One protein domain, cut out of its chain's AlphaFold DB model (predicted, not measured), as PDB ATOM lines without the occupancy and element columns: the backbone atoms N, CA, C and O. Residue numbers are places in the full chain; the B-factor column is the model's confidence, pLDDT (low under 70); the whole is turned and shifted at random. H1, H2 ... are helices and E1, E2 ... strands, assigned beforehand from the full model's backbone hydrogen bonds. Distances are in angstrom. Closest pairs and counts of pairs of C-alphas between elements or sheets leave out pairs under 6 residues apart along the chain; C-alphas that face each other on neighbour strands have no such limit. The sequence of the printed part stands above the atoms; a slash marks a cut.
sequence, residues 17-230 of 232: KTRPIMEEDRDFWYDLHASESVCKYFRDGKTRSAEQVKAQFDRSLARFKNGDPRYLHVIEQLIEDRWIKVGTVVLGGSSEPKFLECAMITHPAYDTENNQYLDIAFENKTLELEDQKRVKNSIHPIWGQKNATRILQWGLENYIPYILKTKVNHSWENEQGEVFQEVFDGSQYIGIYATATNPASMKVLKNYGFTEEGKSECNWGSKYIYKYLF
ATOM      1  N   LYS A  17     -36.743 -50.951   1.783       95.25
ATOM      2  CA  LYS A  17     -35.774 -51.974   1.408       95.25
ATOM      3  C   LYS A  17     -34.445 -51.752   2.110       95.25
ATOM      4  O   LYS A  17     -34.148 -50.647   2.563       95.25
ATOM      5  N   THR A  18     -33.657 -52.809   2.200       94.81
ATOM      6  CA  THR A  18     -32.259 -52.733   2.606       94.81
ATOM      7  C   THR A  18     -31.381 -53.250   1.485       94.81
ATOM      8  O   THR A  18     -31.802 -54.106   0.714       94.81
ATOM      9  N   ARG A  19     -30.164 -52.729   1.392       93.62
ATOM     10  CA  ARG A  19     -29.141 -53.235   0.475       93.62
ATOM     11  C   ARG A  19     -27.763 -53.145   1.120       93.62
ATOM     12  O   ARG A  19     -27.577 -52.267   1.970       93.62
ATOM     13  N   PRO A  20     -26.791 -53.980   0.716       92.50
ATOM     14  CA  PRO A  20     -25.409 -53.831   1.154       92.50
ATOM     15  C   PRO A  20     -24.892 -52.407   0.925       92.50
ATOM     16  O   PRO A  20     -25.234 -51.757  -0.070       92.50
ATOM     17  N   ILE A  21     -24.067 -51.931   1.856       90.75
ATOM     18  CA  ILE A  21     -23.398 -50.639   1.727       90.75
ATOM     19  C   ILE A  21     -22.411 -50.650   0.551       90.75
ATOM     20  O   ILE A  21     -21.715 -51.642   0.317       90.75
ATOM     21  N   MET A  22     -22.361 -49.549  -0.192       93.88
ATOM     22  CA  MET A  22     -21.483 -49.343  -1.343       93.88
ATOM     23  C   MET A  22     -20.593 -48.121  -1.128       93.88
ATOM     24  O   MET A  22     -20.814 -47.333  -0.213       93.88
ATOM     25  N   GLU A  23     -19.577 -47.955  -1.975       94.12
ATOM     26  CA  GLU A  23     -18.622 -46.848  -1.862       94.12
ATOM     27  C   GLU A  23     -19.316 -45.477  -1.937       94.12
ATOM     28  O   GLU A  23     -19.006 -44.580  -1.158       94.12
ATOM     29  N   GLU A  24     -20.330 -45.335  -2.795       96.12
ATOM     30  CA  GLU A  24     -21.131 -44.109  -2.913       96.12
ATOM     31  C   GLU A  24     -22.003 -43.776  -1.684       96.12
ATOM     32  O   GLU A  24     -22.644 -42.726  -1.642       96.12
ATOM     33  N   ASP A  25     -22.081 -44.660  -0.686       96.50
ATOM     34  CA  ASP A  25     -22.819 -44.421   0.559       96.50
ATOM     35  C   ASP A  25     -21.939 -43.822   1.665       96.50
ATOM     36  O   ASP A  25     -22.418 -43.610   2.780       96.50
ATOM     37  N   ARG A  26     -20.659 -43.557   1.377       95.56
ATOM     38  CA  ARG A  26     -19.681 -43.073   2.356       95.56
ATOM     39  C   ARG A  26     -20.109 -41.769   3.020       95.56
ATOM     40  O   ARG A  26     -20.169 -41.706   4.246       95.56
ATOM     41  N   ASP A  27     -20.452 -40.766   2.219       95.00
ATOM     42  CA  ASP A  27     -20.844 -39.452   2.734       95.00
ATOM     43  C   ASP A  27     -22.121 -39.560   3.572       95.00
ATOM     44  O   ASP A  27     -22.191 -39.045   4.682       95.00
ATOM     45  N   PHE A  28     -23.083 -40.372   3.120       95.31
ATOM     46  CA  PHE A  28     -24.303 -40.654   3.875       95.31
ATOM     47  C   PHE A  28     -24.023 -41.307   5.241       95.31
ATOM     48  O   PHE A  28     -24.632 -40.952   6.251       95.31
ATOM     49  N   TRP A  29     -23.088 -42.260   5.299       95.06
ATOM     50  CA  TRP A  29     -22.663 -42.883   6.553       95.06
ATOM     51  C   TRP A  29     -22.019 -41.875   7.517       95.06
ATOM     52  O   TRP A  29     -22.282 -41.933   8.725       95.06
ATOM     53  N   TYR A  30     -21.203 -40.954   6.996       94.25
ATOM     54  CA  TYR A  30     -20.574 -39.893   7.786       94.25
ATOM     55  C   TYR A  30     -21.606 -38.890   8.304       94.25
ATOM     56  O   TYR A  30     -21.603 -38.596   9.500       94.25
ATOM     57  N   ASP A  31     -22.543 -38.459   7.462       91.38
ATOM     58  CA  ASP A  31     -23.612 -37.529   7.835       91.38
ATOM     59  C   ASP A  31     -24.503 -38.092   8.953       91.38
ATOM     60  O   ASP A  31     -24.805 -37.397   9.928       91.38
ATOM     61  N   LEU A  32     -24.860 -39.382   8.881       92.31
ATOM     62  CA  LEU A  32     -25.599 -40.063   9.953       92.31
ATOM     63  C   LEU A  32     -24.868 -39.987  11.299       92.31
ATOM     64  O   LEU A  32     -25.497 -39.784  12.337       92.31
ATOM     65  N   HIS A  33     -23.546 -40.158  11.292       92.44
ATOM     66  CA  HIS A  33     -22.735 -40.165  12.511       92.44
ATOM     67  C   HIS A  33     -22.393 -38.761  13.018       92.44
ATOM     68  O   HIS A  33     -22.093 -38.600  14.204       92.44
ATOM     69  N   ALA A  34     -22.471 -37.749  12.159       90.62
ATOM     70  CA  ALA A  34     -22.311 -36.352  12.533       90.62
ATOM     71  C   ALA A  34     -23.594 -35.745  13.135       90.62
ATOM     72  O   ALA A  34     -23.505 -34.773  13.885       90.62
ATOM     73  N   SER A  35     -24.773 -36.312  12.854       87.31
ATOM     74  CA  SER A  35     -26.058 -35.787  13.338       87.31
ATOM     75  C   SER A  35     -26.326 -36.117  14.811       87.31
ATOM     76  O   SER A  35     -26.288 -37.276  15.242       87.31
ATOM     77  N   GLU A  36     -26.654 -35.080  15.585       84.81
ATOM     78  CA  GLU A  36     -26.951 -35.197  17.010       84.81
ATOM     79  C   GLU A  36     -28.283 -35.911  17.263       84.81
ATOM     80  O   GLU A  36     -28.293 -36.848  18.060       84.81
ATOM     81  N   SER A  37     -29.383 -35.569  16.571       80.62
ATOM     82  CA  SER A  37     -30.662 -36.300  16.749       80.62
ATOM     83  C   SER A  37     -30.521 -37.791  16.503       80.62
ATOM     84  O   SER A  37     -31.123 -38.606  17.207       80.62
ATOM     85  N   VAL A  38     -29.726 -38.137  15.499       86.50
ATOM     86  CA  VAL A  38     -29.498 -39.502  15.058       86.50
ATOM     87  C   VAL A  38     -28.641 -40.253  16.080       86.50
ATOM     88  O   VAL A  38     -29.015 -41.337  16.537       86.50
ATOM     89  N   CYS A  39     -27.526 -39.658  16.513       87.44
ATOM     90  CA  CYS A  39     -26.599 -40.297  17.445       87.44
ATOM     91  C   CYS A  39     -27.054 -40.271  18.905       87.44
ATOM     92  O   CYS A  39     -26.644 -41.149  19.663       87.44
ATOM     93  N   LYS A  40     -27.917 -39.331  19.311       82.31
ATOM     94  CA  LYS A  40     -28.415 -39.186  20.692       82.31
ATOM     95  C   LYS A  40     -28.937 -40.500  21.269       82.31
ATOM     96  O   LYS A  40     -28.718 -40.791  22.443       82.31
ATOM     97  N   TYR A  41     -29.587 -41.316  20.436       76.12
ATOM     98  CA  TYR A  41     -30.152 -42.605  20.840       76.12
ATOM     99  C   TYR A  41     -29.306 -43.823  20.443       76.12
ATOM    100  O   TYR A  41     -29.715 -44.960  20.687       76.12
ATOM    101  N   PHE A  42     -28.125 -43.612  19.867       83.69
ATOM    102  CA  PHE A  42     -27.264 -44.667  19.358       83.69
ATOM    103  C   PHE A  42     -26.051 -44.904  20.267       83.69
ATOM    104  O   PHE A  42     -25.265 -43.996  20.527       83.69
ATOM    105  N   ARG A  43     -25.864 -46.154  20.715       79.25
ATOM    106  CA  ARG A  43     -24.731 -46.622  21.539       79.25
ATOM    107  C   ARG A  43     -24.443 -45.746  22.770       79.25
ATOM    108  O   ARG A  43     -25.030 -45.963  23.825       79.25
ATOM    109  N   ASP A  44     -23.484 -44.830  22.665       80.81
ATOM    110  CA  ASP A  44     -23.000 -43.944  23.731       80.81
ATOM    111  C   ASP A  44     -23.564 -42.518  23.647       80.81
ATOM    112  O   ASP A  44     -23.253 -41.688  24.507       80.81
ATOM    113  N   GLY A  45     -24.393 -42.236  22.642       82.00
ATOM    114  CA  GLY A  45     -25.013 -40.933  22.474       82.00
ATOM    115  C   GLY A  45     -24.106 -39.876  21.842       82.00
ATOM    116  O   GLY A  45     -24.440 -38.691  21.884       82.00
ATOM    117  N   LYS A  46     -22.932 -40.264  21.328       87.69
ATOM    118  CA  LYS A  46     -21.931 -39.340  20.778       87.69
ATOM    119  C   LYS A  46     -21.977 -39.315  19.259       87.69
ATOM    120  O   LYS A  46     -22.013 -40.372  18.626       87.69
ATOM    121  N   THR A  47     -21.898 -38.113  18.697       90.50
ATOM    122  CA  THR A  47     -21.548 -37.922  17.290       90.50
ATOM    123  C   THR A  47     -20.098 -38.344  17.054       90.50
ATOM    124  O   THR A  47     -19.296 -38.445  17.992       90.50
ATOM    125  N   ARG A  48     -19.767 -38.662  15.806       91.88
ATOM    126  CA  ARG A  48     -18.432 -39.098  15.397       91.88
ATOM    127  C   ARG A  48     -18.030 -38.396  14.108       91.88
ATOM    128  O   ARG A  48     -18.867 -38.196  13.234       91.88
ATOM    129  N   SER A  49     -16.753 -38.048  13.995       93.50
ATOM    130  CA  SER A  49     -16.192 -37.508  12.757       93.50
ATOM    131  C   SER A  49     -16.040 -38.600  11.696       93.50
ATOM    132  O   SER A  49     -16.032 -39.795  12.016       93.50
ATOM    133  N   ALA A  50     -15.862 -38.189  10.439       93.44
ATOM    134  CA  ALA A  50     -15.600 -39.094   9.323       93.44
ATOM    135  C   ALA A  50     -14.418 -40.031   9.621       93.44
ATOM    136  O   ALA A  50     -14.526 -41.245   9.455       93.44
ATOM    137  N   GLU A  51     -13.324 -39.498  10.173       91.31
ATOM    138  CA  GLU A  51     -12.118 -40.258  10.515       91.31
ATOM    139  C   GLU A  51     -12.407 -41.355  11.549       91.31
ATOM    140  O   GLU A  51     -11.890 -42.467  11.448       91.31
ATOM    141  N   GLN A  52     -13.275 -41.072  12.526       91.31
ATOM    142  CA  GLN A  52     -13.615 -42.016  13.593       91.31
ATOM    143  C   GLN A  52     -14.456 -43.200  13.100       91.31
ATOM    144  O   GLN A  52     -14.393 -44.284  13.687       91.31
ATOM    145  N   VAL A  53     -15.257 -43.012  12.047       91.38
ATOM    146  CA  VAL A  53     -16.172 -44.048  11.533       91.38
ATOM    147  C   VAL A  53     -15.724 -44.657  10.210       91.38
ATOM    148  O   VAL A  53     -16.276 -45.677   9.789       91.38
ATOM    149  N   LYS A  54     -14.691 -44.095   9.579       91.44
ATOM    150  CA  LYS A  54     -14.109 -44.584   8.328       91.44
ATOM    151  C   LYS A  54     -13.686 -46.048   8.412       91.44
ATOM    152  O   LYS A  54     -14.122 -46.863   7.608       91.44
ATOM    153  N   ALA A  55     -12.955 -46.425   9.461       87.94
ATOM    154  CA  ALA A  55     -12.511 -47.808   9.647       87.94
ATOM    155  C   ALA A  55     -13.664 -48.813   9.867       87.94
ATOM    156  O   ALA A  55     -13.454 -50.025   9.776       87.94
ATOM    157  N   GLN A  56     -14.871 -48.355  10.219       88.69
ATOM    158  CA  GLN A  56     -16.062 -49.214  10.306       88.69
ATOM    159  C   GLN A  56     -16.717 -49.385   8.930       88.69
ATOM    160  O   GLN A  56     -17.127 -50.494   8.577       88.69
ATOM    161  N   PHE A  57     -16.746 -48.309   8.142       91.81
ATOM    162  CA  PHE A  57     -17.226 -48.308   6.763       91.81
ATOM    163  C   PHE A  57     -16.355 -49.188   5.856       91.81
ATOM    164  O   PHE A  57     -16.859 -50.145   5.269       91.81
ATOM    165  N   ASP A  58     -15.039 -48.961   5.841       89.69
ATOM    166  CA  ASP A  58     -14.094 -49.699   4.989       89.69
ATOM    167  C   ASP A  58     -14.123 -51.203   5.283       89.69
ATOM    168  O   ASP A  58     -14.147 -52.038   4.379       89.69
ATOM    169  N   ARG A  59     -14.204 -51.563   6.570       87.31
ATOM    170  CA  ARG A  59     -14.336 -52.958   7.006       87.31
ATOM    171  C   ARG A  59     -15.639 -53.583   6.520       87.31
ATOM    172  O   ARG A  59     -15.645 -54.751   6.148       87.31
ATOM    173  N   SER A  60     -16.734 -52.829   6.515       90.06
ATOM    174  CA  SER A  60     -18.020 -53.313   6.003       90.06
ATOM    175  C   SER A  60     -17.963 -53.552   4.496       90.06
ATOM    176  O   SER A  60     -18.404 -54.604   4.040       90.06
ATOM    177  N   LEU A  61     -17.344 -52.644   3.735       90.06
ATOM    178  CA  LEU A  61     -17.111 -52.838   2.301       90.06
ATOM    179  C   LEU A  61     -16.228 -54.056   2.022       90.06
ATOM    180  O   LEU A  61     -16.522 -54.841   1.121       90.06
ATOM    181  N   ALA A  62     -15.153 -54.224   2.790       87.00
ATOM    182  CA  ALA A  62     -14.254 -55.360   2.652       87.00
ATOM    183  C   ALA A  62     -14.971 -56.685   2.942       87.00
ATOM    184  O   ALA A  62     -14.880 -57.611   2.139       87.00
ATOM    185  N   ARG A  63     -15.728 -56.766   4.042       88.69
ATOM    186  CA  ARG A  63     -16.537 -57.946   4.381       88.69
ATOM    187  C   ARG A  63     -17.506 -58.297   3.266       88.69
ATOM    188  O   ARG A  63     -17.526 -59.439   2.814       88.69
ATOM    189  N   PHE A  64     -18.222 -57.295   2.763       88.69
ATOM    190  CA  PHE A  64     -19.167 -57.491   1.679       88.69
ATOM    191  C   PHE A  64     -18.500 -58.041   0.410       88.69
ATOM    192  O   PHE A  64     -18.918 -59.073  -0.112       88.69
ATOM    193  N   LYS A  65     -17.393 -57.431  -0.036       86.62
ATOM    194  CA  LYS A  65     -16.623 -57.893  -1.207       86.62
ATOM    195  C   LYS A  65     -16.101 -59.327  -1.065       86.62
ATOM    196  O   LYS A  65     -15.877 -59.989  -2.073       86.62
ATOM    197  N   ASN A  66     -15.904 -59.790   0.166       85.94
ATOM    198  CA  ASN A  66     -15.381 -61.115   0.474       85.94
ATOM    199  C   ASN A  66     -16.462 -62.139   0.881       85.94
ATOM    200  O   ASN A  66     -16.127 -63.255   1.277       85.94
ATOM    201  N   GLY A  67     -17.750 -61.788   0.800       86.12
ATOM    202  CA  GLY A  67     -18.849 -62.693   1.150       86.12
ATOM    203  C   GLY A  67     -19.002 -62.968   2.651       86.12
ATOM    204  O   GLY A  67     -19.650 -63.943   3.027       86.12
ATOM    205  N   ASP A  68     -18.422 -62.133   3.518       89.06
ATOM    206  CA  ASP A  68     -18.698 -62.147   4.956       89.06
ATOM    207  C   ASP A  68     -19.959 -61.317   5.237       89.06
ATOM    208  O   ASP A  68     -19.912 -60.109   5.052       89.06
ATOM    209  N   PRO A  69     -21.063 -61.895   5.739       89.62
ATOM    210  CA  PRO A  69     -22.339 -61.204   5.923       89.62
ATOM    211  C   PRO A  69     -22.375 -60.187   7.078       89.62
ATOM    212  O   PRO A  69     -23.410 -59.578   7.332       89.62
ATOM    213  N   ARG A  70     -21.287 -59.949   7.816       90.25
ATOM    214  CA  ARG A  70     -21.266 -58.991   8.942       90.25
ATOM    215  C   ARG A  70     -21.008 -57.543   8.496       90.25
ATOM    216  O   ARG A  70     -20.221 -56.833   9.135       90.25
ATOM    217  N   TYR A  71     -21.627 -57.120   7.396       90.50
ATOM    218  CA  TYR A  71     -21.528 -55.766   6.840       90.50
ATOM    219  C   TYR A  71     -22.775 -54.916   7.111       90.50
ATOM    220  O   TYR A  71     -23.842 -55.415   7.470       90.50
ATOM    221  N   LEU A  72     -22.608 -53.605   6.937       92.88
ATOM    222  CA  LEU A  72     -23.673 -52.611   6.997       92.88
ATOM    223  C   LEU A  72     -24.619 -52.732   5.802       92.88
ATOM    224  O   LEU A  72     -24.189 -52.891   4.659       92.88
ATOM    225  N   HIS A  73     -25.903 -52.550   6.074       94.81
ATOM    226  CA  HIS A  73     -26.925 -52.312   5.068       94.81
ATOM    227  C   HIS A  73     -27.375 -50.862   5.114       94.81
ATOM    228  O   HIS A  73     -27.593 -50.316   6.196       94.81
ATOM    229  N   VAL A  74     -27.584 -50.269   3.944       96.50
ATOM    230  CA  VAL A  74     -28.327 -49.016   3.797       96.50
ATOM    231  C   VAL A  74     -29.813 -49.334   3.816       96.50
ATOM    232  O   VAL A  74     -30.263 -50.273   3.163       96.50
ATOM    233  N   ILE A  75     -30.572 -48.546   4.569       96.94
ATOM    234  CA  ILE A  75     -32.028 -48.591   4.623       96.94
ATOM    235  C   ILE A  75     -32.548 -47.515   3.677       96.94
ATOM    236  O   ILE A  75     -32.225 -46.337   3.842       96.94
ATOM    237  N   GLU A  76     -33.377 -47.910   2.717       96.62
ATOM    238  CA  GLU A  76     -34.019 -47.004   1.772       96.62
ATOM    239  C   GLU A  76     -35.539 -47.064   1.930       96.62
ATOM    240  O   GLU A  76     -36.126 -48.146   2.010       96.62
ATOM    241  N   GLN A  77     -36.179 -45.899   1.960       95.44
ATOM    242  CA  GLN A  77     -37.629 -45.761   2.050       95.44
ATOM    243  C   GLN A  77     -38.164 -45.068   0.798       95.44
ATOM    244  O   GLN A  77     -37.557 -44.116   0.307       95.44
ATOM    245  N   LEU A  78     -39.296 -45.542   0.283       94.12
ATOM    246  CA  LEU A  78     -39.995 -44.888  -0.816       94.12
ATOM    247  C   LEU A  78     -40.757 -43.669  -0.273       94.12
ATOM    248  O   LEU A  78     -41.649 -43.818   0.563       94.12
ATOM    249  N   ILE A  79     -40.385 -42.476  -0.730       91.12
ATOM    250  CA  ILE A  79     -40.984 -41.188  -0.362       91.12
ATOM    251  C   ILE A  79     -41.252 -40.422  -1.658       91.12
ATOM    252  O   ILE A  79     -40.311 -40.129  -2.392       91.12
ATOM    253  N   GLU A  80     -42.524 -40.115  -1.943       89.62
ATOM    254  CA  GLU A  80     -42.945 -39.425  -3.179       89.62
ATOM    255  C   GLU A  80     -42.302 -40.043  -4.438       89.62
ATOM    256  O   GLU A  80     -41.613 -39.373  -5.204       89.62
ATOM    257  N   ASP A  81     -42.452 -41.364  -4.588       90.38
ATOM    258  CA  ASP A  81     -41.926 -42.172  -5.702       90.38
ATOM    259  C   ASP A  81     -40.393 -42.211  -5.845       90.38
ATOM    260  O   ASP A  81     -39.859 -42.760  -6.812       90.38
ATOM    261  N   ARG A  82     -39.654 -41.697  -4.856       94.38
ATOM    262  CA  ARG A  82     -38.188 -41.739  -4.811       94.38
ATOM    263  C   ARG A  82     -37.702 -42.626  -3.676       94.38
ATOM    264  O   ARG A  82     -38.197 -42.553  -2.556       94.38
ATOM    265  N   TRP A  83     -36.698 -43.453  -3.953       95.38
ATOM    266  CA  TRP A  83     -35.992 -44.196  -2.910       95.38
ATOM    267  C   TRP A  83     -34.995 -43.270  -2.221       95.38
ATOM    268  O   TRP A  83     -34.008 -42.857  -2.824       95.38
ATOM    269  N   ILE A  84     -35.266 -42.944  -0.961       95.62
ATOM    270  CA  ILE A  84     -34.430 -42.076  -0.133       95.62
ATOM    271  C   ILE A  84     -33.647 -42.941   0.851       95.62
ATOM    272  O   ILE A  84     -34.225 -43.817   1.495       95.62
ATOM    273  N   LYS A  85     -32.339 -42.699   0.987       96.19
ATOM    274  CA  LYS A  85     -31.506 -43.332   2.020       96.19
ATOM    275  C   LYS A  85     -31.903 -42.734   3.366       96.19
ATOM    276  O   LYS A  85     -31.797 -41.535   3.565       96.19
ATOM    277  N   VAL A  86     -32.406 -43.547   4.284       94.81
ATOM    278  CA  VAL A  86     -32.964 -43.052   5.556       94.81
ATOM    279  C   VAL A  86     -32.181 -43.514   6.773       94.81
ATOM    280  O   VAL A  86     -32.300 -42.920   7.840       94.81
ATOM    281  N   GLY A  87     -31.357 -44.549   6.635       95.50
ATOM    282  CA  GLY A  87     -30.445 -44.955   7.692       95.50
ATOM    283  C   GLY A  87     -29.586 -46.146   7.318       95.50
ATOM    284  O   GLY A  87     -29.475 -46.508   6.149       95.50
ATOM    285  N   THR A  88     -29.013 -46.779   8.332       95.31
ATOM    286  CA  THR A  88     -28.261 -48.024   8.190       95.31
ATOM    287  C   THR A  88     -28.614 -49.013   9.292       95.31
ATOM    288  O   THR A  88     -29.065 -48.631  10.377       95.31
ATOM    289  N   VAL A  89     -28.403 -50.295   9.011       93.88
ATOM    290  CA  VAL A  89     -28.504 -51.388   9.981       93.88
ATOM    291  C   VAL A  89     -27.319 -52.330   9.822       93.88
ATOM    292  O   VAL A  89     -26.881 -52.618   8.712       93.88
ATOM    293  N   VAL A  90     -26.815 -52.841  10.937       90.88
ATOM    294  CA  VAL A  90     -25.913 -53.985  10.982       90.88
ATOM    295  C   VAL A  90     -26.506 -55.048  11.894       90.88
ATOM    296  O   VAL A  90     -26.981 -54.765  12.995       90.88
ATOM    297  N   LEU A  91     -26.468 -56.278  11.397       82.44
ATOM    298  CA  LEU A  91     -26.740 -57.502  12.136       82.44
ATOM    299  C   LEU A  91     -25.462 -58.336  12.040       82.44
ATOM    300  O   LEU A  91     -25.324 -59.169  11.155       82.44
ATOM    301  N   GLY A  92     -24.452 -58.023  12.844       76.81
ATOM    302  CA  GLY A  92     -23.093 -58.510  12.610       76.81
ATOM    303  C   GLY A  92     -22.085 -58.026  13.645       76.81
ATOM    304  O   GLY A  92     -22.429 -57.231  14.497       76.81
ATOM    305  N   GLY A  93     -20.858 -58.557  13.594       69.12
ATOM    306  CA  GLY A  93     -19.694 -58.234  14.442       69.12
ATOM    307  C   GLY A  93     -19.923 -57.365  15.690       69.12
ATOM    308  O   GLY A  93     -19.917 -56.146  15.582       69.12
ATOM    309  N   SER A  94     -20.029 -57.993  16.866       75.25
ATOM    310  CA  SER A  94     -20.099 -57.305  18.164       75.25
ATOM    311  C   SER A  94     -18.731 -57.164  18.830       75.25
ATOM    312  O   SER A  94     -17.820 -57.952  18.575       75.25
ATOM    313  N   SER A  95     -18.615 -56.205  19.752       71.81
ATOM    314  CA  SER A  95     -17.545 -56.176  20.757       71.81
ATOM    315  C   SER A  95     -17.716 -57.250  21.837       71.81
ATOM    316  O   SER A  95     -16.766 -57.560  22.548       71.81
ATOM    317  N   GLU A  96     -18.925 -57.800  21.983       80.50
ATOM    318  CA  GLU A  96     -19.221 -58.896  22.903       80.50
ATOM    319  C   GLU A  96     -18.814 -60.244  22.270       80.50
ATOM    320  O   GLU A  96     -19.345 -60.609  21.212       80.50
ATOM    321  N   PRO A  97     -17.909 -61.022  22.895       84.81
ATOM    322  CA  PRO A  97     -17.443 -62.289  22.339       84.81
ATOM    323  C   PRO A  97     -18.590 -63.264  22.057       84.81
ATOM    324  O   PRO A  97     -19.419 -63.515  22.927       84.81
ATOM    325  N   LYS A  98     -18.603 -63.870  20.861       88.88
ATOM    326  CA  LYS A  98     -19.630 -64.829  20.393       88.88
ATOM    327  C   LYS A  98     -21.050 -64.260  20.232       88.88
ATOM    328  O   LYS A  98     -21.980 -65.033  20.006       88.88
ATOM    329  N   PHE A  99     -21.238 -62.943  20.297       93.12
ATOM    330  CA  PHE A  99     -22.516 -62.299  19.978       93.12
ATOM    331  C   PHE A  99     -22.415 -61.490  18.682       93.12
ATOM    332  O   PHE A  99     -21.382 -60.903  18.371       93.12
ATOM    333  N   LEU A 100     -23.491 -61.467  17.900       93.50
ATOM    334  CA  LEU A 100     -23.651 -60.535  16.780       93.50
ATOM    335  C   LEU A 100     -24.206 -59.216  17.321       93.50
ATOM    336  O   LEU A 100     -25.011 -59.243  18.241       93.50
ATOM    337  N   GLU A 101     -23.806 -58.063  16.796       91.81
ATOM    338  CA  GLU A 101     -24.437 -56.788  17.152       91.81
ATOM    339  C   GLU A 101     -25.685 -56.580  16.292       91.81
ATOM    340  O   GLU A 101     -25.656 -56.811  15.087       91.81
ATOM    341  N   CYS A 102     -26.772 -56.119  16.903       92.00
ATOM    342  CA  CYS A 102     -27.895 -55.513  16.201       92.00
ATOM    343  C   CYS A 102     -27.887 -54.013  16.491       92.00
ATOM    344  O   CYS A 102     -28.300 -53.569  17.565       92.00
ATOM    345  N   ALA A 103     -27.418 -53.242  15.517       90.69
ATOM    346  CA  ALA A 103     -27.300 -51.796  15.605       90.69
ATOM    347  C   ALA A 103     -27.955 -51.155  14.383       90.69
ATOM    348  O   ALA A 103     -27.711 -51.549  13.248       90.69
ATOM    349  N   MET A 104     -28.805 -50.163  14.620       91.31
ATOM    350  CA  MET A 104     -29.531 -49.451  13.576       91.31
ATOM    351  C   MET A 104     -29.596 -47.980  13.935       91.31
ATOM    352  O   MET A 104     -29.811 -47.625  15.095       91.31
ATOM    353  N   ILE A 105     -29.434 -47.145  12.921       90.56
ATOM    354  CA  ILE A 105     -29.405 -45.700  13.058       90.56
ATOM    355  C   ILE A 105     -30.086 -45.088  11.832       90.56
ATOM    356  O   ILE A 105     -29.799 -45.485  10.704       90.56
ATOM    357  N   THR A 106     -31.042 -44.181  12.034       90.88
ATOM    358  CA  THR A 106     -31.812 -43.564  10.941       90.88
ATOM    359  C   THR A 106     -32.053 -42.092  11.228       90.88
ATOM    360  O   THR A 106     -32.209 -41.711  12.390       90.88
ATOM    361  N   HIS A 107     -32.177 -41.288  10.172       90.06
ATOM    362  CA  HIS A 107     -32.682 -39.924  10.292       90.06
ATOM    363  C   HIS A 107     -34.110 -39.912  10.870       90.06
ATOM    364  O   HIS A 107     -34.860 -40.874  10.651       90.06
ATOM    365  N   PRO A 108     -34.505 -38.852  11.599       84.50
ATOM    366  CA  PRO A 108     -35.863 -38.721  12.127       84.50
ATOM    367  C   PRO A 108     -36.912 -38.451  11.044       84.50
ATOM    368  O   PRO A 108     -37.990 -39.050  11.068       84.50
ATOM    369  N   ALA A 109     -36.600 -37.562  10.095       87.31
ATOM    370  CA  ALA A 109     -37.477 -37.172   8.993       87.31
ATOM    371  C   ALA A 109     -36.698 -36.657   7.775       87.31
ATOM    372  O   ALA A 109     -35.503 -36.363   7.855       87.31
ATOM    373  N   TYR A 110     -37.412 -36.529   6.658       88.94
ATOM    374  CA  TYR A 110     -36.912 -36.010   5.390       88.94
ATOM    375  C   TYR A 110     -37.840 -34.926   4.836       88.94
ATOM    376  O   TYR A 110     -39.053 -35.113   4.829       88.94
ATOM    377  N   ASP A 111     -37.282 -33.815   4.364       89.00
ATOM    378  CA  ASP A 111     -38.012 -32.734   3.698       89.00
ATOM    379  C   ASP A 111     -37.819 -32.827   2.181       89.00
ATOM    380  O   ASP A 111     -36.724 -32.587   1.667       89.00
ATOM    381  N   THR A 112     -38.880 -33.181   1.458       89.38
ATOM    382  CA  THR A 112     -38.845 -33.364   0.002       89.38
ATOM    383  C   THR A 112     -38.767 -32.054  -0.768       89.38
ATOM    384  O   THR A 112     -38.223 -32.062  -1.872       89.38
ATOM    385  N   GLU A 113     -39.242 -30.944  -0.190       87.75
ATOM    386  CA  GLU A 113     -39.212 -29.608  -0.804       87.75
ATOM    387  C   GLU A 113     -37.771 -29.100  -0.896       87.75
ATOM    388  O   GLU A 113     -37.341 -28.618  -1.942       87.75
ATOM    389  N   ASN A 114     -37.010 -29.260   0.189       88.06
ATOM    390  CA  ASN A 114     -35.630 -28.778   0.296       88.06
ATOM    391  C   ASN A 114     -34.578 -29.880   0.091       88.06
ATOM    392  O   ASN A 114     -33.384 -29.603   0.139       88.06
ATOM    393  N   ASN A 115     -35.014 -31.123  -0.144       89.12
ATOM    394  CA  ASN A 115     -34.164 -32.292  -0.368       89.12
ATOM    395  C   ASN A 115     -33.108 -32.485   0.740       89.12
ATOM    396  O   ASN A 115     -31.920 -32.659   0.463       89.12
ATOM    397  N   GLN A 116     -33.553 -32.421   1.998       89.75
ATOM    398  CA  GLN A 116     -32.681 -32.448   3.175       89.75
ATOM    399  C   GLN A 116     -33.243 -33.329   4.295       89.75
ATOM    400  O   GLN A 116     -34.457 -33.458   4.466       89.75
ATOM    401  N   TYR A 117     -32.351 -33.907   5.097       87.62
ATOM    402  CA  TYR A 117     -32.729 -34.574   6.340       87.62
ATOM    403  C   TYR A 117     -33.009 -33.544   7.427       87.62
ATOM    404  O   TYR A 117     -32.334 -32.521   7.519       87.62
ATOM    405  N   LEU A 118     -33.995 -33.833   8.272       82.38
ATOM    406  CA  LEU A 118     -34.358 -32.955   9.373       82.38
ATOM    407  C   LEU A 118     -33.916 -33.549  10.709       82.38
ATOM    408  O   LEU A 118     -34.310 -34.659  11.074       82.38
ATOM    409  N   ASP A 119     -33.148 -32.762  11.458       71.25
ATOM    410  CA  ASP A 119     -32.744 -33.039  12.838       71.25
ATOM    411  C   ASP A 119     -33.864 -32.584  13.797       71.25
ATOM    412  O   ASP A 119     -33.754 -31.599  14.523       71.25
ATOM    413  N   ILE A 120     -35.025 -33.241  13.707       67.50
ATOM    414  CA  ILE A 120     -36.183 -32.953  14.563       67.50
ATOM    415  C   ILE A 120     -36.414 -34.159  15.465       67.50
ATOM    416  O   ILE A 120     -36.752 -35.248  15.001       67.50
ATOM    417  N   ALA A 121     -36.264 -33.967  16.774       55.72
ATOM    418  CA  ALA A 121     -36.649 -34.970  17.753       55.72
ATOM    419  C   ALA A 121     -38.181 -35.091  17.775       55.72
ATOM    420  O   ALA A 121     -38.869 -34.288  18.404       55.72
ATOM    421  N   PHE A 122     -38.736 -36.097  17.096       53.84
ATOM    422  CA  PHE A 122     -40.138 -36.470  17.288       53.84
ATOM    423  C   PHE A 122     -40.264 -37.142  18.661       53.84
ATOM    424  O   PHE A 122     -40.155 -38.361  18.792       53.84
ATOM    425  N   GLU A 123     -40.419 -36.344  19.717       49.53
ATOM    426  CA  GLU A 123     -40.662 -36.840  21.070       49.53
ATOM    427  C   GLU A 123     -42.010 -37.558  21.125       49.53
ATOM    428  O   GLU A 123     -43.014 -36.893  21.328       49.53
ATOM    429  N   ASN A 124     -42.028 -38.888  20.944       38.19
ATOM    430  CA  ASN A 124     -43.036 -39.881  21.381       38.19
ATOM    431  C   ASN A 124     -44.541 -39.562  21.276       38.19
ATOM    432  O   ASN A 124     -45.372 -40.361  21.706       38.19
ATOM    433  N   LYS A 125     -44.929 -38.465  20.655       36.75
ATOM    434  CA  LYS A 125     -46.274 -38.198  20.223       36.75
ATOM    435  C   LYS A 125     -46.347 -38.875  18.872       36.75
ATOM    436  O   LYS A 125     -45.727 -38.437  17.906       36.75
ATOM    437  N   THR A 126     -47.119 -39.957  18.792       41.00
ATOM    438  CA  THR A 126     -48.094 -40.056  17.699       41.00
ATOM    439  C   THR A 126     -48.482 -38.630  17.366       41.00
ATOM    440  O   THR A 126     -49.060 -37.996  18.245       41.00
ATOM    441  N   LEU A 127     -48.012 -38.094  16.232       42.25
ATOM    442  CA  LEU A 127     -48.286 -36.713  15.855       42.25
ATOM    443  C   LEU A 127     -49.783 -36.528  16.063       42.25
ATOM    444  O   LEU A 127     -50.572 -37.160  15.353       42.25
ATOM    445  N   GLU A 128     -50.151 -35.765  17.095       40.84
ATOM    446  CA  GLU A 128     -51.535 -35.392  17.323       40.84
ATOM    447  C   GLU A 128     -52.012 -34.812  15.988       40.84
ATOM    448  O   GLU A 128     -51.246 -34.140  15.288       40.84
ATOM    449  N   LEU A 129     -53.241 -35.117  15.578       44.62
ATOM    450  CA  LEU A 129     -53.777 -34.723  14.265       44.62
ATOM    451  C   LEU A 129     -53.615 -33.216  13.968       44.62
ATOM    452  O   LEU A 129     -53.623 -32.806  12.809       44.62
ATOM    453  N   GLU A 130     -53.450 -32.389  15.001       40.12
ATOM    454  CA  GLU A 130     -53.178 -30.955  14.902       40.12
ATOM    455  C   GLU A 130     -51.706 -30.605  14.624       40.12
ATOM    456  O   GLU A 130     -51.446 -29.661  13.878       40.12
ATOM    457  N   ASP A 131     -50.742 -31.380  15.129       41.56
ATOM    458  CA  ASP A 131     -49.316 -31.188  14.832       41.56
ATOM    459  C   ASP A 131     -48.966 -31.704  13.427       41.56
ATOM    460  O   ASP A 131     -48.130 -31.108  12.748       41.56
ATOM    461  N   GLN A 132     -49.686 -32.716  12.915       46.97
ATOM    462  CA  GLN A 132     -49.603 -33.119  11.500       46.97
ATOM    463  C   GLN A 132     -49.971 -31.975  10.542       46.97
ATOM    464  O   GLN A 132     -49.414 -31.897   9.456       46.97
ATOM    465  N   LYS A 133     -50.864 -31.056  10.946       44.78
ATOM    466  CA  LYS A 133     -51.233 -29.877  10.136       44.78
ATOM    467  C   LYS A 133     -50.156 -28.784  10.118       44.78
ATOM    468  O   LYS A 133     -50.223 -27.900   9.268       44.78
ATOM    469  N   ARG A 134     -49.201 -28.799  11.059       46.75
ATOM    470  CA  ARG A 134     -48.073 -27.843  11.124       46.75
ATOM    471  C   ARG A 134     -46.826 -28.340  10.409       46.75
ATOM    472  O   ARG A 134     -45.997 -27.534   9.991       46.75
ATOM    473  N   VAL A 135     -46.692 -29.652  10.277       56.31
ATOM    474  CA  VAL A 135     -45.671 -30.281   9.449       56.31
ATOM    475  C   VAL A 135     -46.046 -29.979   7.997       56.31
ATOM    476  O   VAL A 135     -47.126 -30.350   7.546       56.31
ATOM    477  N   LYS A 136     -45.205 -29.226   7.275       63.22
ATOM    478  CA  LYS A 136     -45.406 -28.994   5.836       63.22
ATOM    479  C   LYS A 136     -45.680 -30.338   5.151       63.22
ATOM    480  O   LYS A 136     -45.033 -31.322   5.496       63.22
ATOM    481  N   ASN A 137     -46.553 -30.367   4.140       73.00
ATOM    482  CA  ASN A 137     -46.834 -31.586   3.360       73.00
ATOM    483  C   ASN A 137     -45.567 -32.246   2.769       73.00
ATOM    484  O   ASN A 137     -45.621 -33.409   2.390       73.00
ATOM    485  N   SER A 138     -44.449 -31.515   2.694       80.62
ATOM    486  CA  SER A 138     -43.147 -31.998   2.236       80.62
ATOM    487  C   SER A 138     -42.324 -32.747   3.291       80.62
ATOM    488  O   SER A 138     -41.284 -33.305   2.959       80.62
ATOM    489  N   ILE A 139     -42.718 -32.746   4.566       84.56
ATOM    490  CA  ILE A 139     -41.937 -33.364   5.642       84.56
ATOM    491  C   ILE A 139     -42.474 -34.765   5.930       84.56
ATOM    492  O   ILE A 139     -43.593 -34.950   6.411       84.56
ATOM    493  N   HIS A 140     -41.621 -35.757   5.707       85.69
ATOM    494  CA  HIS A 140     -41.931 -37.174   5.835       85.69
ATOM    495  C   HIS A 140     -41.232 -37.764   7.065       85.69
ATOM    496  O   HIS A 140     -40.001 -37.867   7.074       85.69
ATOM    497  N   PRO A 141     -41.972 -38.170   8.115       84.88
ATOM    498  CA  PRO A 141     -41.377 -38.802   9.286       84.88
ATOM    499  C   PRO A 141     -40.881 -40.209   8.943       84.88
ATOM    500  O   PRO A 141     -41.634 -41.034   8.431       84.88
ATOM    501  N   ILE A 142     -39.620 -40.499   9.255       85.94
ATOM    502  CA  ILE A 142     -38.998 -41.821   9.078       85.94
ATOM    503  C   ILE A 142     -39.219 -42.658  10.343       85.94
ATOM    504  O   ILE A 142     -39.573 -43.841  10.288       85.94
ATOM    505  N   TRP A 143     -39.040 -42.040  11.513       81.94
ATOM    506  CA  TRP A 143     -39.367 -42.669  12.789       81.94
ATOM    507  C   TRP A 143     -40.883 -42.892  12.918       81.94
ATOM    508  O   TRP A 143     -41.698 -42.169  12.354       81.94
ATOM    509  N   GLY A 144     -41.279 -43.936  13.652       72.38
ATOM    510  CA  GLY A 144     -42.694 -44.272  13.869       72.38
ATOM    511  C   GLY A 144     -43.337 -45.160  12.793       72.38
ATOM    512  O   GLY A 144     -44.388 -45.745  13.047       72.38
ATOM    513  N   GLN A 145     -42.683 -45.394  11.650       75.06
ATOM    514  CA  GLN A 145     -43.215 -46.239  10.565       75.06
ATOM    515  C   GLN A 145     -43.004 -47.756  10.753       75.06
ATOM    516  O   GLN A 145     -43.073 -48.539   9.806       75.06
ATOM    517  N   LYS A 146     -42.684 -48.206  11.974       84.44
ATOM    518  CA  LYS A 146     -42.341 -49.612  12.280       84.44
ATOM    519  C   LYS A 146     -41.231 -50.199  11.380       84.44
ATOM    520  O   LYS A 146     -41.111 -51.418  11.284       84.44
ATOM    521  N   ASN A 147     -40.403 -49.368  10.736       88.19
ATOM    522  CA  ASN A 147     -39.282 -49.819   9.894       88.19
ATOM    523  C   ASN A 147     -38.334 -50.712  10.702       88.19
ATOM    524  O   ASN A 147     -38.003 -51.814  10.278       88.19
ATOM    525  N   ALA A 148     -38.016 -50.277  11.923       89.00
ATOM    526  CA  ALA A 148     -37.204 -51.014  12.883       89.00
ATOM    527  C   ALA A 148     -37.699 -52.446  13.144       89.00
ATOM    528  O   ALA A 148     -36.925 -53.396  13.110       89.00
ATOM    529  N   THR A 149     -39.004 -52.594  13.379       91.81
ATOM    530  CA  THR A 149     -39.677 -53.881  13.604       91.81
ATOM    531  C   THR A 149     -39.543 -54.792  12.387       91.81
ATOM    532  O   THR A 149     -39.126 -55.937  12.528       91.81
ATOM    533  N   ARG A 150     -39.850 -54.271  11.192       92.25
ATOM    534  CA  ARG A 150     -39.805 -55.031   9.934       92.25
ATOM    535  C   ARG A 150     -38.393 -55.526   9.613       92.25
ATOM    536  O   ARG A 150     -38.216 -56.693   9.277       92.25
ATOM    537  N   ILE A 151     -37.395 -54.658   9.777       93.00
ATOM    538  CA  ILE A 151     -35.985 -54.978   9.528       93.00
ATOM    539  C   ILE A 151     -35.460 -55.984  10.558       93.00
ATOM    540  O   ILE A 151     -34.805 -56.949  10.174       93.00
ATOM    541  N   LEU A 152     -35.764 -55.810  11.851       93.50
ATOM    542  CA  LEU A 152     -35.341 -56.766  12.880       93.50
ATOM    543  C   LEU A 152     -35.949 -58.152  12.640       93.50
ATOM    544  O   LEU A 152     -35.238 -59.149  12.727       93.50
ATOM    545  N   GLN A 153     -37.238 -58.217  12.295       93.06
ATOM    546  CA  GLN A 153     -37.901 -59.475  11.961       93.06
ATOM    547  C   GLN A 153     -37.221 -60.179  10.788       93.06
ATOM    548  O   GLN A 153     -36.816 -61.332  10.917       93.06
ATOM    549  N   TRP A 154     -37.052 -59.471   9.669       92.00
ATOM    550  CA  TRP A 154     -36.356 -60.001   8.500       92.00
ATOM    551  C   TRP A 154     -34.950 -60.493   8.857       92.00
ATOM    552  O   TRP A 154     -34.551 -61.586   8.448       92.00
ATOM    553  N   GLY A 155     -34.238 -59.711   9.668       92.50
ATOM    554  CA  GLY A 155     -32.926 -60.037  10.190       92.50
ATOM    555  C   GLY A 155     -32.893 -61.369  10.927       92.50
ATOM    556  O   GLY A 155     -32.088 -62.236  10.600       92.50
ATOM    557  N   LEU A 156     -33.791 -61.551  11.895       92.06
ATOM    558  CA  LEU A 156     -33.893 -62.774  12.691       92.06
ATOM    559  C   LEU A 156     -34.302 -63.993  11.852       92.06
ATOM    560  O   LEU A 156     -33.778 -65.081  12.070       92.06
ATOM    561  N   GLU A 157     -35.222 -63.817  10.903       90.62
ATOM    562  CA  GLU A 157     -35.800 -64.917  10.121       90.62
ATOM    563  C   GLU A 157     -34.916 -65.365   8.948       90.62
ATOM    564  O   GLU A 157     -34.913 -66.546   8.605       90.62
ATOM    565  N   ASN A 158     -34.163 -64.447   8.336       88.56
ATOM    566  CA  ASN A 158     -33.456 -64.706   7.076       88.56
ATOM    567  C   ASN A 158     -31.952 -64.452   7.201       88.56
ATOM    568  O   ASN A 158     -31.139 -65.324   6.888       88.56
ATOM    569  N   TYR A 159     -31.576 -63.273   7.702       90.81
ATOM    570  CA  TYR A 159     -30.187 -62.819   7.687       90.81
ATOM    571  C   TYR A 159     -29.309 -63.566   8.699       90.81
ATOM    572  O   TYR A 159     -28.251 -64.089   8.357       90.81
ATOM    573  N   ILE A 160     -29.765 -63.687   9.946       92.19
ATOM    574  CA  ILE A 160     -29.044 -64.376  11.021       92.19
ATOM    575  C   ILE A 160     -28.816 -65.860  10.681       92.19
ATOM    576  O   ILE A 160     -27.668 -66.299  10.763       92.19
ATOM    577  N   PRO A 161     -29.818 -66.643  10.223       91.62
ATOM    578  CA  PRO A 161     -29.581 -68.013   9.771       91.62
ATOM    579  C   PRO A 161     -28.518 -68.134   8.675       91.62
ATOM    580  O   PRO A 161     -27.775 -69.119   8.657       91.62
ATOM    581  N   TYR A 162     -28.424 -67.154   7.772       91.38
ATOM    582  CA  TYR A 162     -27.370 -67.123   6.763       91.38
ATOM    583  C   TYR A 162     -25.992 -66.871   7.384       91.38
ATOM    584  O   TYR A 162     -25.046 -67.608   7.091       91.38
ATOM    585  N   ILE A 163     -25.881 -65.894   8.293       91.69
ATOM    586  CA  ILE A 163     -24.641 -65.622   9.037       91.69
ATOM    587  C   ILE A 163     -24.147 -66.895   9.717       91.69
ATOM    588  O   ILE A 163     -22.998 -67.274   9.515       91.69
ATOM    589  N   LEU A 164     -25.013 -67.593  10.456       92.31
ATOM    590  CA  LEU A 164     -24.644 -68.781  11.236       92.31
ATOM    591  C   LEU A 164     -24.145 -69.958  10.382       92.31
ATOM    592  O   LEU A 164     -23.383 -70.790  10.869       92.31
ATOM    593  N   LYS A 165     -24.552 -70.033   9.109       92.75
ATOM    594  CA  LYS A 165     -24.105 -71.064   8.157       92.75
ATOM    595  C   LYS A 165     -22.846 -70.670   7.388       92.75
ATOM    596  O   LYS A 165     -22.250 -71.518   6.725       92.75
ATOM    597  N   THR A 166     -22.457 -69.400   7.439       91.38
ATOM    598  CA  THR A 166     -21.370 -68.878   6.616       91.38
ATOM    599  C   THR A 166     -20.013 -69.149   7.256       91.38
ATOM    600  O   THR A 166     -19.799 -68.909   8.445       91.38
ATOM    601  N   LYS A 167     -19.079 -69.631   6.433       93.44
ATOM    602  CA  LYS A 167     -17.663 -69.779   6.767       93.44
ATOM    603  C   LYS A 167     -16.842 -69.203   5.627       93.44
ATOM    604  O   LYS A 167     -16.935 -69.707   4.509       93.44
ATOM    605  N   VAL A 168     -16.072 -68.155   5.894       90.19
ATOM    606  CA  VAL A 168     -15.228 -67.517   4.877       90.19
ATOM    607  C   VAL A 168     -13.889 -67.109   5.469       90.19
ATOM    608  O   VAL A 168     -13.817 -66.611   6.590       90.19
ATOM    609  N   ASN A 169     -12.834 -67.284   4.685       88.56
ATOM    610  CA  ASN A 169     -11.526 -66.709   4.968       88.56
ATOM    611  C   ASN A 169     -11.380 -65.499   4.065       88.56
ATOM    612  O   ASN A 169     -11.521 -65.636   2.849       88.56
ATOM    613  N   HIS A 170     -11.109 -64.338   4.640       82.31
ATOM    614  CA  HIS A 170     -10.962 -63.127   3.857       82.31
ATOM    615  C   HIS A 170      -9.796 -62.282   4.328       82.31
ATOM    616  O   HIS A 170      -9.385 -62.336   5.487       82.31
ATOM    617  N   SER A 171      -9.263 -61.502   3.396       81.75
ATOM    618  CA  SER A 171      -8.205 -60.548   3.666       81.75
ATOM    619  C   SER A 171      -8.572 -59.173   3.141       81.75
ATOM    620  O   SER A 171      -9.202 -59.054   2.088       81.75
ATOM    621  N   TRP A 172      -8.155 -58.134   3.852       79.62
ATOM    622  CA  TRP A 172      -8.267 -56.758   3.380       79.62
ATOM    623  C   TRP A 172      -7.021 -55.972   3.756       79.62
ATOM    624  O   TRP A 172      -6.390 -56.248   4.771       79.62
ATOM    625  N   GLU A 173      -6.679 -54.997   2.927       81.88
ATOM    626  CA  GLU A 173      -5.575 -54.073   3.161       81.88
ATOM    627  C   GLU A 173      -6.143 -52.745   3.676       81.88
ATOM    628  O   GLU A 173      -7.167 -52.279   3.164       81.88
ATOM    629  N   ASN A 174      -5.548 -52.161   4.719       77.06
ATOM    630  CA  ASN A 174      -5.887 -50.794   5.129       77.06
ATOM    631  C   ASN A 174      -5.138 -49.756   4.272       77.06
ATOM    632  O   ASN A 174      -4.300 -50.088   3.442       77.06
ATOM    633  N   GLU A 175      -5.420 -48.470   4.479       74.12
ATOM    634  CA  GLU A 175      -4.775 -47.384   3.721       74.12
ATOM    635  C   GLU A 175      -3.264 -47.265   3.968       74.12
ATOM    636  O   GLU A 175      -2.564 -46.604   3.207       74.12
ATOM    637  N   GLN A 176      -2.761 -47.898   5.027       81.38
ATOM    638  CA  GLN A 176      -1.345 -47.965   5.374       81.38
ATOM    639  C   GLN A 176      -0.626 -49.144   4.693       81.38
ATOM    640  O   GLN A 176       0.579 -49.304   4.886       81.38
ATOM    641  N   GLY A 177      -1.333 -49.957   3.900       82.69
ATOM    642  CA  GLY A 177      -0.777 -51.135   3.235       82.69
ATOM    643  C   GLY A 177      -0.710 -52.385   4.120       82.69
ATOM    644  O   GLY A 177      -0.101 -53.383   3.740       82.69
ATOM    645  N   GLU A 178      -1.297 -52.356   5.320       84.31
ATOM    646  CA  GLU A 178      -1.313 -53.507   6.222       84.31
ATOM    647  C   GLU A 178      -2.412 -54.485   5.810       84.31
ATOM    648  O   GLU A 178      -3.594 -54.131   5.761       84.31
ATOM    649  N   VAL A 179      -2.029 -55.738   5.559       84.50
ATOM    650  CA  VAL A 179      -2.959 -56.814   5.208       84.50
ATOM    651  C   VAL A 179      -3.455 -57.510   6.471       84.50
ATOM    652  O   VAL A 179      -2.692 -58.134   7.207       84.50
ATOM    653  N   PHE A 180      -4.763 -57.464   6.682       80.44
ATOM    654  CA  PHE A 180      -5.469 -58.207   7.716       80.44
ATOM    655  C   PHE A 180      -6.028 -59.489   7.121       80.44
ATOM    656  O   PHE A 180      -6.577 -59.472   6.023       80.44
ATOM    657  N   GLN A 181      -5.915 -60.594   7.857       85.44
ATOM    658  CA  GLN A 181      -6.572 -61.857   7.532       85.44
ATOM    659  C   GLN A 181      -7.561 -62.204   8.640       85.44
ATOM    660  O   GLN A 181      -7.196 -62.232   9.816       85.44
ATOM    661  N   GLU A 182      -8.805 -62.488   8.268       84.81
ATOM    662  CA  GLU A 182      -9.853 -62.909   9.189       84.81
ATOM    663  C   GLU A 182     -10.491 -64.213   8.696       84.81
ATOM    664  O   GLU A 182     -10.952 -64.334   7.558       84.81
ATOM    665  N   VAL A 183     -10.513 -65.203   9.588       87.50
ATOM    666  CA  VAL A 183     -11.288 -66.435   9.423       87.50
ATOM    667  C   VAL A 183     -12.617 -66.223  10.129       87.50
ATOM    668  O   VAL A 183     -12.674 -66.152  11.357       87.50
ATOM    669  N   PHE A 184     -13.687 -66.109   9.352       89.75
ATOM    670  CA  PHE A 184     -15.037 -66.005   9.874       89.75
ATOM    671  C   PHE A 184     -15.708 -67.379   9.885       89.75
ATOM    672  O   PHE A 184     -15.837 -68.023   8.844       89.75
ATOM    673  N   ASP A 185     -16.183 -67.797  11.059       91.94
ATOM    674  CA  ASP A 185     -17.060 -68.954  11.232       91.94
ATOM    675  C   ASP A 185     -18.312 -68.539  12.014       91.94
ATOM    676  O   ASP A 185     -18.278 -68.335  13.231       91.94
ATOM    677  N   GLY A 186     -19.434 -68.416  11.305       91.69
ATOM    678  CA  GLY A 186     -20.708 -68.004  11.881       91.69
ATOM    679  C   GLY A 186     -21.273 -68.970  12.921       91.69
ATOM    680  O   GLY A 186     -22.018 -68.540  13.799       91.69
ATOM    681  N   SER A 187     -20.878 -70.247  12.902       92.81
ATOM    682  CA  SER A 187     -21.380 -71.247  13.858       92.81
ATOM    683  C   SER A 187     -20.893 -71.021  15.294       92.81
ATOM    684  O   SER A 187     -21.407 -71.626  16.231       92.81
ATOM    685  N   GLN A 188     -19.914 -70.132  15.488       91.38
ATOM    686  CA  GLN A 188     -19.367 -69.800  16.804       91.38
ATOM    687  C   GLN A 188     -20.259 -68.846  17.611       91.38
ATOM    688  O   GLN A 188     -20.025 -68.660  18.810       91.38
ATOM    689  N   TYR A 189     -21.245 -68.219  16.967       93.00
ATOM    690  CA  TYR A 189     -22.102 -67.221  17.592       93.00
ATOM    691  C   TYR A 189     -23.281 -67.871  18.319       93.00
ATOM    692  O   TYR A 189     -23.958 -68.739  17.780       93.00
ATOM    693  N   ILE A 190     -23.543 -67.413  19.543       94.31
ATOM    694  CA  ILE A 190     -24.573 -67.976  20.434       94.31
ATOM    695  C   ILE A 190     -25.792 -67.063  20.600       94.31
ATOM    696  O   ILE A 190     -26.801 -67.461  21.183       94.31
ATOM    697  N   GLY A 191     -25.707 -65.828  20.107       94.81
ATOM    698  CA  GLY A 191     -26.800 -64.877  20.203       94.81
ATOM    699  C   GLY A 191     -26.517 -63.528  19.558       94.81
ATOM    700  O   GLY A 191     -25.504 -63.320  18.887       94.81
ATOM    701  N   ILE A 192     -27.428 -62.594  19.808       95.38
ATOM    702  CA  ILE A 192     -27.379 -61.202  19.365       95.38
ATOM    703  C   ILE A 192     -27.334 -60.294  20.590       95.38
ATOM    704  O   ILE A 192     -28.058 -60.502  21.560       95.38
ATOM    705  N   TYR A 193     -26.480 -59.288  20.528       93.62
ATOM    706  CA  TYR A 193     -26.332 -58.196  21.469       93.62
ATOM    707  C   TYR A 193     -26.907 -56.923  20.846       93.62
ATOM    708  O   TYR A 193     -26.612 -56.598  19.698       93.62
ATOM    709  N   ALA A 194     -27.707 -56.181  21.603       92.31
ATOM    710  CA  ALA A 194     -28.227 -54.885  21.191       92.31
ATOM    711  C   ALA A 194     -28.199 -53.904  22.364       92.31
ATOM    712  O   ALA A 194     -28.324 -54.296  23.525       92.31
ATOM    713  N   THR A 195     -28.092 -52.614  22.058       89.69
ATOM    714  CA  THR A 195     -28.280 -51.548  23.048       89.69
ATOM    715  C   THR A 195     -29.449 -50.664  22.666       89.69
ATOM    716  O   THR A 195     -29.599 -50.321  21.494       89.69
ATOM    717  N   ALA A 196     -30.232 -50.237  23.650       88.62
ATOM    718  CA  ALA A 196     -31.299 -49.263  23.453       88.62
ATOM    719  C   ALA A 196     -31.283 -48.207  24.561       88.62
ATOM    720  O   ALA A 196     -31.083 -48.522  25.730       88.62
ATOM    721  N   THR A 197     -31.522 -46.954  24.192       83.38
ATOM    722  CA  THR A 197     -31.609 -45.811  25.123       83.38
ATOM    723  C   THR A 197     -33.015 -45.216  25.176       83.38
ATOM    724  O   THR A 197     -33.366 -44.565  26.155       83.38
ATOM    725  N   ASN A 198     -33.856 -45.467  24.163       82.44
ATOM    726  CA  ASN A 198     -35.230 -44.965  24.110       82.44
ATOM    727  C   ASN A 198     -36.276 -46.091  24.311       82.44
ATOM    728  O   ASN A 198     -36.051 -47.227  23.874       82.44
ATOM    729  N   PRO A 199     -37.446 -45.790  24.914       84.62
ATOM    730  CA  PRO A 199     -38.484 -46.789  25.190       84.62
ATOM    731  C   PRO A 199     -39.038 -47.518  23.958       84.62
ATOM    732  O   PRO A 199     -39.426 -48.682  24.062       84.62
ATOM    733  N   ALA A 200     -39.083 -46.868  22.789       84.44
ATOM    734  CA  ALA A 200     -39.608 -47.484  21.572       84.44
ATOM    735  C   ALA A 200     -38.694 -48.620  21.089       84.44
ATOM    736  O   ALA A 200     -39.172 -49.728  20.841       84.44
ATOM    737  N   SER A 201     -37.379 -48.391  21.048       87.06
ATOM    738  CA  SER A 201     -36.385 -49.425  20.741       87.06
ATOM    739  C   SER A 201     -36.410 -50.558  21.770       87.06
ATOM    740  O   SER A 201     -36.410 -51.723  21.381       87.06
ATOM    741  N   MET A 202     -36.518 -50.245  23.069       90.50
ATOM    742  CA  MET A 202     -36.644 -51.266  24.123       90.50
ATOM    743  C   MET A 202     -37.883 -52.144  23.920       90.50
ATOM    744  O   MET A 202     -37.809 -53.366  24.037       90.50
ATOM    745  N   LYS A 203     -39.027 -51.531  23.584       91.25
ATOM    746  CA  LYS A 203     -40.275 -52.248  23.300       91.25
ATOM    747  C   LYS A 203     -40.130 -53.165  22.087       91.25
ATOM    748  O   LYS A 203     -40.585 -54.303  22.144       91.25
ATOM    749  N   VAL A 204     -39.488 -52.697  21.014       92.44
ATOM    750  CA  VAL A 204     -39.213 -53.531  19.833       92.44
ATOM    751  C   VAL A 204     -38.358 -54.739  20.220       92.44
ATOM    752  O   VAL A 204     -38.762 -55.860  19.936       92.44
ATOM    753  N   LEU A 205     -37.241 -54.543  20.925       94.62
ATOM    754  CA  LEU A 205     -36.357 -55.640  21.335       94.62
ATOM    755  C   LEU A 205     -37.087 -56.674  22.212       94.62
ATOM    756  O   LEU A 205     -37.048 -57.869  21.914       94.62
ATOM    757  N   LYS A 206     -37.826 -56.223  23.235       95.31
ATOM    758  CA  LYS A 206     -38.614 -57.105  24.117       95.31
ATOM    759  C   LYS A 206     -39.662 -57.909  23.341       95.31
ATOM    760  O   LYS A 206     -39.807 -59.105  23.575       95.31
ATOM    761  N   ASN A 207     -40.343 -57.289  22.373       95.31
ATOM    762  CA  ASN A 207     -41.344 -57.968  21.541       95.31
ATOM    763  C   ASN A 207     -40.760 -59.098  20.675       95.31
ATOM    764  O   ASN A 207     -41.482 -60.036  20.355       95.31
ATOM    765  N   TYR A 208     -39.475 -59.025  20.315       94.31
ATOM    766  CA  TYR A 208     -38.776 -60.079  19.569       94.31
ATOM    767  C   TYR A 208     -37.986 -61.039  20.471       94.31
ATOM    768  O   TYR A 208     -37.174 -61.823  19.985       94.31
ATOM    769  N   GLY A 209     -38.238 -61.017  21.784       94.94
ATOM    770  CA  GLY A 209     -37.679 -61.988  22.724       94.94
ATOM    771  C   GLY A 209     -36.259 -61.683  23.194       94.94
ATOM    772  O   GLY A 209     -35.591 -62.584  23.693       94.94
ATOM    773  N   PHE A 210     -35.783 -60.444  23.045       96.62
ATOM    774  CA  PHE A 210     -34.553 -60.023  23.711       96.62
ATOM    775  C   PHE A 210     -34.801 -59.822  25.211       96.62
ATOM    776  O   PHE A 210     -35.772 -59.173  25.611       96.62
ATOM    777  N   THR A 211     -33.870 -60.303  26.029       96.62
ATOM    778  CA  THR A 211     -33.856 -60.116  27.483       96.62
ATOM    779  C   THR A 211     -32.953 -58.945  27.848       96.62
ATOM    780  O   THR A 211     -31.879 -58.778  27.273       96.62
ATOM    781  N   GLU A 212     -33.400 -58.113  28.787       95.69
ATOM    782  CA  GLU A 212     -32.589 -57.040  29.365       95.69
ATOM    783  C   GLU A 212     -31.609 -57.633  30.383       95.69
ATOM    784  O   GLU A 212     -32.032 -58.223  31.371       95.69
ATOM    785  N   GLU A 213     -30.311 -57.475  30.143       94.31
ATOM    786  CA  GLU A 213     -29.242 -58.091  30.948       94.31
ATOM    787  C   GLU A 213     -28.463 -57.058  31.771       94.31
ATOM    788  O   GLU A 213     -27.654 -57.397  32.633       94.31
ATOM    789  N   GLY A 214     -28.679 -55.770  31.506       90.62
ATOM    790  CA  GLY A 214     -28.010 -54.721  32.251       90.62
ATOM    791  C   GLY A 214     -28.281 -53.324  31.727       90.62
ATOM    792  O   GLY A 214     -28.976 -53.108  30.734       90.62
ATOM    793  N   LYS A 215     -27.676 -52.360  32.414       91.00
ATOM    794  CA  LYS A 215     -27.703 -50.944  32.061       91.00
ATOM    795  C   LYS A 215     -26.343 -50.318  32.328       91.00
ATOM    796  O   LYS A 215     -25.613 -50.756  33.213       91.00
ATOM    797  N   SER A 216     -26.015 -49.280  31.577       85.19
ATOM    798  CA  SER A 216     -24.824 -48.460  31.803       85.19
ATOM    799  C   SER A 216     -25.114 -47.011  31.434       85.19
ATOM    800  O   SER A 216     -26.002 -46.744  30.631       85.19
ATOM    801  N   GLU A 217     -24.388 -46.076  32.034       85.25
ATOM    802  CA  GLU A 217     -24.545 -44.650  31.743       85.25
ATOM    803  C   GLU A 217     -23.948 -44.284  30.372       85.25
ATOM    804  O   GLU A 217     -22.971 -44.882  29.908       85.25
ATOM    805  N   CYS A 218     -24.552 -43.302  29.710       80.12
ATOM    806  CA  CYS A 218     -24.111 -42.702  28.454       80.12
ATOM    807  C   CYS A 218     -24.439 -41.198  28.439       80.12
ATOM    808  O   CYS A 218     -25.038 -40.679  29.377       80.12
ATOM    809  N   ASN A 219     -24.047 -40.480  27.381       74.06
ATOM    810  CA  ASN A 219     -24.146 -39.014  27.346       74.06
ATOM    811  C   ASN A 219     -25.569 -38.466  27.550       74.06
ATOM    812  O   ASN A 219     -25.724 -37.346  28.027       74.06
ATOM    813  N   TRP A 220     -26.592 -39.243  27.191       68.81
ATOM    814  CA  TRP A 220     -27.991 -38.804  27.189       68.81
ATOM    815  C   TRP A 220     -28.890 -39.650  28.099       68.81
ATOM    816  O   TRP A 220     -30.101 -39.711  27.892       68.81
ATOM    817  N   GLY A 221     -28.301 -40.303  29.105       76.50
ATOM    818  CA  GLY A 221     -29.005 -41.120  30.094       76.50
ATOM    819  C   GLY A 221     -28.434 -42.530  30.176       76.50
ATOM    820  O   GLY A 221     -27.238 -42.737  30.000       76.50
ATOM    821  N   SER A 222     -29.283 -43.527  30.405       82.88
ATOM    822  CA  SER A 222     -28.837 -44.919  30.475       82.88
ATOM    823  C   SER A 222     -29.006 -45.633  29.130       82.88
ATOM    824  O   SER A 222     -30.067 -45.577  28.504       82.88
ATOM    825  N   LYS A 223     -27.976 -46.370  28.708       87.00
ATOM    826  CA  LYS A 223     -28.084 -47.397  27.667       87.00
ATOM    827  C   LYS A 223     -28.377 -48.744  28.318       87.00
ATOM    828  O   LYS A 223     -27.671 -49.184  29.230       87.00
ATOM    829  N   TYR A 224     -29.421 -49.396  27.837       90.94
ATOM    830  CA  TYR A 224     -29.863 -50.705  28.288       90.94
ATOM    831  C   TYR A 224     -29.329 -51.763  27.341       90.94
ATOM    832  O   TYR A 224     -29.338 -51.582  26.122       90.94
ATOM    833  N   ILE A 225     -28.834 -52.848  27.919       91.94
ATOM    834  CA  ILE A 225     -28.174 -53.940  27.219       91.94
ATOM    835  C   ILE A 225     -29.167 -55.084  27.083       91.94
ATOM    836  O   ILE A 225     -29.723 -55.556  28.075       91.94
ATOM    837  N   TYR A 226     -29.350 -55.539  25.850       94.75
ATOM    838  CA  TYR A 226     -30.269 -56.599  25.488       94.75
ATOM    839  C   TYR A 226     -29.522 -57.757  24.835       94.75
ATOM    840  O   TYR A 226     -28.654 -57.539  23.986       94.75
ATOM    841  N   LYS A 227     -29.889 -58.988  25.198       95.19
ATOM    842  CA  LYS A 227     -29.386 -60.206  24.558       95.19
ATOM    843  C   LYS A 227     -30.533 -61.064  24.036       95.19
ATOM    844  O   LYS A 227     -31.552 -61.228  24.696       95.19
ATOM    845  N   TYR A 228     -30.342 -61.632  22.854       95.12
ATOM    846  CA  TYR A 228     -31.187 -62.678  22.285       95.12
ATOM    847  C   TYR A 228     -30.328 -63.921  22.103       95.12
ATOM    848  O   TYR A 228     -29.361 -63.886  21.345       95.12
ATOM    849  N   LEU A 229     -30.643 -65.006  22.806       95.00
ATOM    850  CA  LEU A 229     -29.937 -66.274  22.643       95.00
ATOM    851  C   LEU A 229     -30.580 -67.076  21.517       95.00
ATOM    852  O   LEU A 229     -31.806 -67.189  21.450       95.00
ATOM    853  N   PHE A 230     -29.757 -67.656  20.644       92.31
ATOM    854  CA  PHE A 230     -30.267 -68.576  19.640       92.31
ATOM    855  C   PHE A 230     -30.810 -69.824  20.331       92.31
ATOM    856  O   PHE A 230     -30.181 -70.377  21.233       92.31
TER     857      PHE A 230
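This is residues 17 to 230 of the 232 residues of an uncharacterized protein of Francisella opportunistica (UniProt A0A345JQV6). A strongly twisted sheet of seven strands curls round the long helix H4; H5 packs on one face of this sheet, and H1 and H3 pack on the face opposite to that of H5. The hairpin of E8 and E9 lies at one end of the body and the small sheet E6, E5, E7 at the other, where residues 128 to 134 stick out. The printed part has 214 residues, with five named helices and twelve named strands in the order E1 H1 H2 H3 E2 E3 E4 E5 E6 E7 H4 E8 E9 E10 H5 E11 E12. The large sheet, E1 E2 E3 E4 E10 E12 E11, is mixed; the class is mixed, and the whole is compact, with a radius of gyration of the C-alphas of 17.7 A and spans of 55 by 37 by 32 A.

In the large sheet E2, residues 72 to 79, E3, residues 82 to 93, and E4, residues 99 to 106, form a meander, each strand the antiparallel neighbour of the one before; N 75 and O 87, and N 90 and O 103, are 2.8 A apart. E10, residues 191 to 196, is parallel to E4, with N 102 and O 193 at 2.8 A. H4, residues 147 to 165, comes closest to E3 at the C-alphas of Leu 91 and Gly 155, 7.0 A. H5, residues 199 to 207, has a height over the sheet of 8.8 A. H1, residues 23 to 34, runs across the strands, at 82 degrees to E3 on the local plane. H3, residues 50 to 65, touches H1, closest at the C-alphas of Tyr 30 and Ala 50, 5.3 A. H2, residues 36 to 39, only grazes the sheet. Every O i to N i+4 pair is within hydrogen-bond range in H5, with 6 of 8 in H1, 9 of 12 in H3 and 13 of 15 in H4; H2 is too short for such a pair.

E1, residues 17 to 20, begins at C-alpha 17 (-35.774, -51.974, 1.408). E3 is 31.4 A long and H4 26.2 A. E5, E6 and E7 are residues 109 to 111, 116 to 118 and 139 to 141; E8 and E9 are 167 to 173 and 179 to 185. E11 is residues 211 to 218; E12, residues 221 to 229, ends at C-alpha 229 (-29.937, -66.274, 22.643).

The C-alphas farthest apart, of Glu 130 and Gly 177, are 57.4 A apart. The printed part has no cut, and the link from E6 to E7 is long. Residue 93, residues 120 to 136 and residue 220 have pLDDT under 70.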